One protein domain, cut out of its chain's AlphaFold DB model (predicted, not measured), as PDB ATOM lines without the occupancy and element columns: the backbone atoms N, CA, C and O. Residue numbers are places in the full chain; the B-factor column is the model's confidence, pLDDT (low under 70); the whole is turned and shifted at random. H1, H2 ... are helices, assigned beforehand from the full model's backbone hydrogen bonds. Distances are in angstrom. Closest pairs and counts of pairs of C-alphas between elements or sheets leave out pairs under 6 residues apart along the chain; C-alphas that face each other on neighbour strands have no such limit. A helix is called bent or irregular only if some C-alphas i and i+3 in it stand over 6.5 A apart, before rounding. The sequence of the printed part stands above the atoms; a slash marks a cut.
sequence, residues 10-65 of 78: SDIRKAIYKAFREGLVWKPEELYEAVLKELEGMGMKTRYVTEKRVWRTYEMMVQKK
ATOM      1  N   SER A  10      97.366 140.752  90.144       93.88
ATOM      2  CA  SER A  10      97.379 139.594  91.055       93.88
ATOM      3  C   SER A  10      98.557 138.660  90.803       93.88
ATOM      4  O   SER A  10      99.125 138.142  91.758       93.88
ATOM      5  N   ASP A  11      98.919 138.475  89.540       95.50
ATOM      6  CA  ASP A  11      99.955 137.536  89.126       95.50
ATOM      7  C   ASP A  11     101.333 138.123  89.429       95.50
ATOM      8  O   ASP A  11     102.151 137.467  90.061       95.50
ATOM      9  N   ILE A  12     101.532 139.413  89.126       95.75
ATOM     10  CA  ILE A  12     102.749 140.151  89.501       95.75
ATOM     11  C   ILE A  12     102.945 140.141  91.022       95.75
ATOM     12  O   ILE A  12     104.046 139.887  91.490       95.75
ATOM     13  N   ARG A  13     101.883 140.353  91.817       96.44
ATOM     14  CA  ARG A  13     101.976 140.269  93.288       96.44
ATOM     15  C   ARG A  13     102.425 138.892  93.771       96.44
ATOM     16  O   ARG A  13     103.253 138.811  94.674       96.44
ATOM     17  N   LYS A  14     101.869 137.823  93.190       96.31
ATOM     18  CA  LYS A  14     102.264 136.446  93.517       96.31
ATOM     19  C   LYS A  14     103.724 136.190  93.148       96.31
ATOM     20  O   LYS A  14     104.443 135.639  93.972       96.31
ATOM     21  N   ALA A  15     104.149 136.626  91.964       96.44
ATOM     22  CA  ALA A  15     105.529 136.502  91.506       96.44
ATOM     23  C   ALA A  15     106.505 137.266  92.414       96.44
ATOM     24  O   ALA A  15     107.488 136.683  92.847       96.44
ATOM     25  N   ILE A  16     106.189 138.511  92.796       95.69
ATOM     26  CA  ILE A  16     106.974 139.282  93.778       95.69
ATOM     27  C   ILE A  16     107.108 138.490  95.080       95.69
ATOM     28  O   ILE A  16     108.214 138.238  95.541       95.69
ATOM     29  N   TYR A  17     105.990 138.054  95.664       94.25
ATOM     30  CA  TYR A  17     106.015 137.321  96.930       94.25
ATOM     31  C   TYR A  17     106.848 136.033  96.850       94.25
ATOM     32  O   TYR A  17     107.606 135.732  97.771       94.25
ATOM     33  N   LYS A  18     106.722 135.281  95.751       94.44
ATOM     34  CA  LYS A  18     107.458 134.031  95.541       94.44
ATOM     35  C   LYS A  18     108.955 134.279  95.346       94.44
ATOM     36  O   LYS A  18     109.741 133.634  96.029       94.44
ATOM     37  N   ALA A  19     109.330 135.281  94.549       94.31
ATOM     38  CA  ALA A  19     110.723 135.673  94.340       94.31
ATOM     39  C   ALA A  19     111.439 136.017  95.660       94.31
ATOM     40  O   ALA A  19     112.558 135.568  95.896       94.31
ATOM     41  N   PHE A  20     110.779 136.747  96.564       91.81
ATOM     42  CA  PHE A  20     111.338 137.021  97.893       91.81
ATOM     43  C   PHE A  20     111.371 135.787  98.798       91.81
ATOM     44  O   PHE A  20     112.355 135.571  99.499       91.81
ATOM     45  N   ARG A  21     110.317 134.960  98.788       89.75
ATOM     46  CA  ARG A  21     110.258 133.738  99.610       89.75
ATOM     47  C   ARG A  21     111.341 132.727  99.232       89.75
ATOM     48  O   ARG A  21     111.833 132.022 100.105       89.75
ATOM     49  N   GLU A  22     111.689 132.661  97.955       89.06
ATOM     50  CA  GLU A  22     112.749 131.797  97.428       89.06
ATOM     51  C   GLU A  22     114.147 132.428  97.559       89.06
ATOM     52  O   GLU A  22     115.135 131.799  97.196       89.06
ATOM     53  N   GLY A  23     114.253 133.649  98.105       85.19
ATOM     54  CA  GLY A  23     115.533 134.334  98.285       85.19
ATOM     55  C   GLY A  23     116.194 134.711  96.959       85.19
ATOM     56  O   GLY A  23     117.416 134.716  96.863       85.19
ATOM     57  N   LEU A  24     115.399 134.992  95.924       79.94
ATOM     58  CA  LEU A  24     115.886 135.366  94.593       79.94
ATOM     59  C   LEU A  24     116.095 136.877  94.431       79.94
ATOM     60  O   LEU A  24     116.628 137.305  93.412       79.94
ATOM     61  N   VAL A  25     115.655 137.683  95.404       85.94
ATOM     62  CA  VAL A  25     115.771 139.146  95.374       85.94
ATOM     63  C   VAL A  25     116.366 139.632  96.686       85.94
ATOM     64  O   VAL A  25     115.707 139.579  97.727       85.94
ATOM     65  N   TRP A  26     117.587 140.157  96.616       81.69
ATOM     66  CA  TRP A  26     118.272 140.789  97.748       81.69
ATOM     67  C   TRP A  26     118.515 142.273  97.501       81.69
ATOM     68  O   TRP A  26     118.590 143.054  98.450       81.69
ATOM     69  N   LYS A  27     118.616 142.667  96.227       89.56
ATOM     70  CA  LYS A  27     118.844 144.050  95.808       89.56
ATOM     71  C   LYS A  27     117.682 144.591  94.972       89.56
ATOM     72  O   LYS A  27     117.038 143.832  94.249       89.56
ATOM     73  N   PRO A  28     117.435 145.914  95.009       90.56
ATOM     74  CA  PRO A  28     116.429 146.570  94.173       90.56
ATOM     75  C   PRO A  28     116.525 146.230  92.680       90.56
ATOM     76  O   PRO A  28     115.512 145.949  92.048       90.56
ATOM     77  N   GLU A  29     117.740 146.213  92.139       92.12
ATOM     78  CA  GLU A  29     118.026 145.977  90.715       92.12
ATOM     79  C   GLU A  29     117.589 144.576  90.247       92.12
ATOM     80  O   GLU A  29     117.198 144.390  89.097       92.12
ATOM     81  N   GLU A  30     117.583 143.596  91.152       93.31
ATOM     82  CA  GLU A  30     117.253 142.196  90.855       93.31
ATOM     83  C   GLU A  30     115.739 141.948  90.801       93.31
ATOM     84  O   GLU A  30     115.285 140.944  90.245       93.31
ATOM     85  N   LEU A  31     114.938 142.857  91.372       94.81
ATOM     86  CA  LEU A  31     113.498 142.667  91.535       94.81
ATOM     87  C   LEU A  31     112.809 142.393  90.197       94.81
ATOM     88  O   LEU A  31     111.969 141.499  90.098       94.81
ATOM     89  N   TYR A  32     113.138 143.180  89.173       95.25
ATOM     90  CA  TYR A  32     112.488 143.069  87.875       95.25
ATOM     91  C   TYR A  32     112.780 141.719  87.216       95.25
ATOM     92  O   TYR A  32     111.844 141.012  86.835       95.25
ATOM     93  N   GLU A  33     114.054 141.336  87.135       95.19
ATOM     94  CA  GLU A  33     114.468 140.085  86.501       95.19
ATOM     95  C   GLU A  33     113.916 138.857  87.227       95.19
ATOM     96  O   GLU A  33     113.413 137.933  86.583       95.19
ATOM     97  N   ALA A  34     113.950 138.849  88.562       95.50
ATOM     98  CA  ALA A  34     113.415 137.743  89.349       95.50
ATOM     99  C   ALA A  34     111.900 137.585  89.149       95.50
ATOM    100  O   ALA A  34     111.403 136.477  88.949       95.50
ATOM    101  N   VAL A  35     111.156 138.695  89.125       95.75
ATOM    102  CA  VAL A  35     109.708 138.672  88.875       95.75
ATOM    103  C   VAL A  35     109.391 138.193  87.459       95.75
ATOM    104  O   VAL A  35     108.411 137.468  87.278       95.75
ATOM    105  N   LEU A  36     110.192 138.559  86.452       95.38
ATOM    106  CA  LEU A  36     110.010 138.038  85.096       95.38
ATOM    107  C   LEU A  36     110.218 136.524  85.035       95.38
ATOM    108  O   LEU A  36     109.351 135.834  84.501       95.38
ATOM    109  N   LYS A  37     111.304 136.012  85.628       94.62
ATOM    110  CA  LYS A  37     111.587 134.569  85.689       94.62
ATOM    111  C   LYS A  37     110.445 133.799  86.347       94.62
ATOM    112  O   LYS A  37     109.999 132.785  85.820       94.62
ATOM    113  N   GLU A  38     109.910 134.326  87.445       95.25
ATOM    114  CA  GLU A  38     108.756 133.737  88.127       95.25
ATOM    115  C   GLU A  38     107.499 133.713  87.248       95.25
ATOM    116  O   GLU A  38     106.796 132.705  87.176       95.25
ATOM    117  N   LEU A  39     107.208 134.808  86.542       94.81
ATOM    118  CA  LEU A  39     106.051 134.885  85.646       94.81
ATOM    119  C   LEU A  39     106.194 133.963  84.425       94.81
ATOM    120  O   LEU A  39     105.206 133.366  83.992       94.81
ATOM    121  N   GLU A  40     107.403 133.826  83.885       94.12
ATOM    122  CA  GLU A  40     107.718 132.895  82.796       94.12
ATOM    123  C   GLU A  40     107.600 131.442  83.247       94.12
ATOM    124  O   GLU A  40     106.974 130.644  82.548       94.12
ATOM    125  N   GLY A  41     108.084 131.114  84.449       92.38
ATOM    126  CA  GLY A  41     107.888 129.804  85.073       92.38
ATOM    127  C   GLY A  41     106.410 129.454  85.289       92.38
ATOM    128  O   GLY A  41     106.028 128.289  85.221       92.38
ATOM    129  N   MET A  42     105.546 130.460  85.463       91.00
ATOM    130  CA  MET A  42     104.084 130.302  85.506       91.00
ATOM    131  C   MET A  42     103.423 130.232  84.112       91.00
ATOM    132  O   MET A  42     102.193 130.205  84.016       91.00
ATOM    133  N   GLY A  43     104.200 130.236  83.023       92.38
ATOM    134  CA  GLY A  43     103.707 130.183  81.643       92.38
ATOM    135  C   GLY A  43     103.067 131.487  81.148       92.38
ATOM    136  O   GLY A  43     102.250 131.464  80.221       92.38
ATOM    137  N   MET A  44     103.377 132.630  81.770       93.56
ATOM    138  CA  MET A  44     102.797 133.927  81.408       93.56
ATOM    139  C   MET A  44     103.621 134.670  80.356       93.56
ATOM    140  O   MET A  44     104.832 134.517  80.239       93.56
ATOM    141  N   LYS A  45     102.956 135.544  79.593       91.69
ATOM    142  CA  LYS A  45     103.610 136.391  78.590       91.69
ATOM    143  C   LYS A  45     104.178 137.650  79.238       91.69
ATOM    144  O   LYS A  45     103.445 138.611  79.486       91.69
ATOM    145  N   THR A  46     105.487 137.657  79.443       94.06
ATOM    146  CA  THR A  46     106.263 138.734  80.076       94.06
ATOM    147  C   THR A  46     106.722 139.835  79.129       94.06
ATOM    148  O   THR A  46     107.012 140.928  79.596       94.06
ATOM    149  N   ARG A  47     106.698 139.617  77.806       90.75
ATOM    150  CA  ARG A  47     107.213 140.552  76.778       90.75
ATOM    151  C   ARG A  47     106.781 142.022  76.931       90.75
ATOM    152  O   ARG A  47     107.501 142.914  76.504       90.75
ATOM    153  N   TYR A  48     105.599 142.274  77.495       90.25
ATOM    154  CA  TYR A  48     105.046 143.623  77.692       90.25
ATOM    155  C   TYR A  48     104.940 144.023  79.172       90.25
ATOM    156  O   TYR A  48     104.208 144.950  79.529       90.25
ATOM    157  N   VAL A  49     105.556 143.261  80.073       93.88
ATOM    158  CA  VAL A  49     105.688 143.631  81.481       93.88
ATOM    159  C   VAL A  49     106.856 144.591  81.560       93.88
ATOM    160  O   VAL A  49     107.951 144.268  81.131       93.88
ATOM    161  N   THR A  50     106.606 145.787  82.073       95.56
ATOM    162  CA  THR A  50     107.646 146.797  82.245       95.56
ATOM    163  C   THR A  50     108.117 146.819  83.687       95.56
ATOM    164  O   THR A  50     107.330 146.589  84.612       95.56
ATOM    165  N   GLU A  51     109.377 147.187  83.884       95.81
ATOM    166  CA  GLU A  51     109.970 147.390  85.204       95.81
ATOM    167  C   GLU A  51     109.128 148.345  86.067       95.81
ATOM    168  O   GLU A  51     108.748 148.017  87.192       95.81
ATOM    169  N   LYS A  52     108.690 149.473  85.491       96.06
ATOM    170  CA  LYS A  52     107.799 150.438  86.157       96.06
ATOM    171  C   LYS A  52     106.526 149.792  86.716       96.06
ATOM    172  O   LYS A  52     106.038 150.193  87.773       96.06
ATOM    173  N   ARG A  53     105.950 148.809  86.015       95.44
ATOM    174  CA  ARG A  53     104.732 148.121  86.466       95.44
ATOM    175  C   ARG A  53     105.013 147.195  87.648       95.44
ATOM    176  O   ARG A  53     104.177 147.116  88.551       95.44
ATOM    177  N   VAL A  54     106.159 146.517  87.643       96.62
ATOM    178  CA  VAL A  54     106.602 145.668  88.757       96.62
ATOM    179  C   VAL A  54     106.826 146.528  89.998       96.62
ATOM    180  O   VAL A  54     106.186 146.278  91.018       96.62
ATOM    181  N   TRP A  55     107.594 147.612  89.874       96.88
ATOM    182  CA  TRP A  55     107.855 148.544  90.973       96.88
ATOM    183  C   TRP A  55     106.594 149.166  91.556       96.88
ATOM    184  O   TRP A  55     106.389 149.113  92.763       96.88
ATOM    185  N   ARG A  56     105.685 149.667  90.710       96.56
ATOM    186  CA  ARG A  56     104.398 150.205  91.179       96.56
ATOM    187  C   ARG A  56     103.574 149.154  91.927       96.56
ATOM    188  O   ARG A  56     102.817 149.482  92.837       96.56
ATOM    189  N   THR A  57     103.689 147.886  91.527       96.56
ATOM    190  CA  THR A  57     103.007 146.787  92.214       96.56
ATOM    191  C   THR A  57     103.662 146.494  93.561       96.56
ATOM    192  O   THR A  57     102.933 146.376  94.542       96.56
ATOM    193  N   TYR A  58     104.996 146.432  93.623       95.88
ATOM    194  CA  TYR A  58     105.755 146.286  94.869       95.88
ATOM    195  C   TYR A  58     105.428 147.413  95.853       95.88
ATOM    196  O   TYR A  58     104.976 147.144  96.963       95.88
ATOM    197  N   GLU A  59     105.535 148.667  95.416       95.50
ATOM    198  CA  GLU A  59     105.233 149.848  96.226       95.50
ATOM    199  C   GLU A  59     103.823 149.785  96.813       95.50
ATOM    200  O   GLU A  59     103.638 149.934  98.020       95.50
ATOM    201  N   MET A  60     102.827 149.479  95.980       95.81
ATOM    202  CA  MET A  60     101.454 149.298  96.440       95.81
ATOM    203  C   MET A  60     101.346 148.178  97.489       95.81
ATOM    204  O   MET A  60     100.572 148.320  98.437       95.81
ATOM    205  N   MET A  61     102.062 147.056  97.335       95.19
ATOM    206  CA  MET A  61     102.040 145.972  98.326       95.19
ATOM    207  C   MET A  61     102.614 146.430  99.671       95.19
ATOM    208  O   MET A  61     102.022 146.118 100.707       95.19
ATOM    209  N   VAL A  62     103.710 147.194  99.657       95.00
ATOM    210  CA  VAL A  62     104.326 147.737 100.873       95.00
ATOM    211  C   VAL A  62     103.416 148.780 101.530       95.00
ATOM    212  O   VAL A  62     103.122 148.680 102.719       95.00
ATOM    213  N   GLN A  63     102.892 149.742 100.764       93.94
ATOM    214  CA  GLN A  63     101.983 150.783 101.269       93.94
ATOM    215  C   GLN A  63     100.718 150.192 101.903       93.94
ATOM    216  O   GLN A  63     100.235 150.684 102.922       93.94
ATOM    217  N   LYS A  64     100.195 149.099 101.333       94.62
ATOM    218  CA  LYS A  64      99.046 148.361 101.880       94.62
ATOM    219  C   LYS A  64      99.402 147.419 103.035       94.62
ATOM    220  O   LYS A  64      98.519 146.705 103.506       94.62
ATOM    221  N   LYS A  65     100.663 147.400 103.485       92.88
ATOM    222  CA  LYS A  65     101.193 146.516 104.537       92.88
ATOM    223  C   LYS A  65     100.998 145.023 104.243       92.88
ATOM    224  O   LYS A  65     100.893 144.217 105.162       92.88
TER     225      LYS A  65
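Overview. This is residues 10 to 65 of the 78 residues of an uncharacterized protein of Candidatus Atribacteria bacterium (UniProt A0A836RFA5). Three helices of similar length make a small three-cornered cluster, each packing on the other two at a steep or nearly right angle. H1 and H2 cross closely at their middles, Ala 15 by Val 35, while H3 crosses the first half of H1 and makes a corner with H2, its residues 51 to 55 meeting residues 32 to 35. The 56 printed residues, with three named helices in the order H1, H2, H3 and no named strand, are of the class all helix. The whole is compact, with a radius of gyration of the C-alphas of 10.3 A, and its C-alphas span 28 by 22 by 19 A.

Arrangement. The longest helix by residues is H3, residues 51 to 63. H1, residues 10 to 21, touches H3 with its residues 12 to 16 alone, and the closest C-alphas, those of Arg 13 and Thr 57, are 6.7 A apart. The lines of H1 and H3 are about perpendicular, at 78 degrees. H2, residues 30 to 41, touches H3 with residues 32 to 35 alone, against residues 51 to 55 alone of H3; the closest C-alphas, those of Tyr 32 and Glu 51, are 5.7 A apart. H2 and H3 are also about perpendicular, at 79 degrees. H1 and H2 touch, with 14 pairs of C-alphas within 8 A, the closest being those of Ala 15 and Val 35 at 5.4 A. They run opposite ways at a steep tilt of 65 degrees. The helix packing is mostly crossed, with 0 of the 3 touching pairs at a shallow tilt. In H1, H2 and H3 every O i to N i+4 pair of the backbone is within hydrogen-bond range.

Along the chain. H3 runs from C-alpha 51 at (109.970, 147.390, 85.204) to C-alpha 63 at (101.983, 150.783, 101.269), 18.3 A from first to last C-alpha. H1, 12 residues, begins at C-alpha 10 at (97.379, 139.594, 91.055) and measures 16.5 A to C-alpha 21. H2, also 12 residues, measures 16.6 A from C-alpha 30 to C-alpha 41. None of the three helices is bent or irregular.

Size, cuts and confidence. The outline is rounded, and the two C-alphas farthest apart, those of Arg 47 and Lys 65, are 29.0 A from each other. The C-alphas of Ser 10 and Lys 65, the first and last printed, are 15.6 A apart. The link from H1 to H2 has 8 residues and that from H2 to H3 has 9; both are short, and neither is tight. The printed part has no cut. The mean pLDDT of the printed part is 93.4, and no printed residue is under 70.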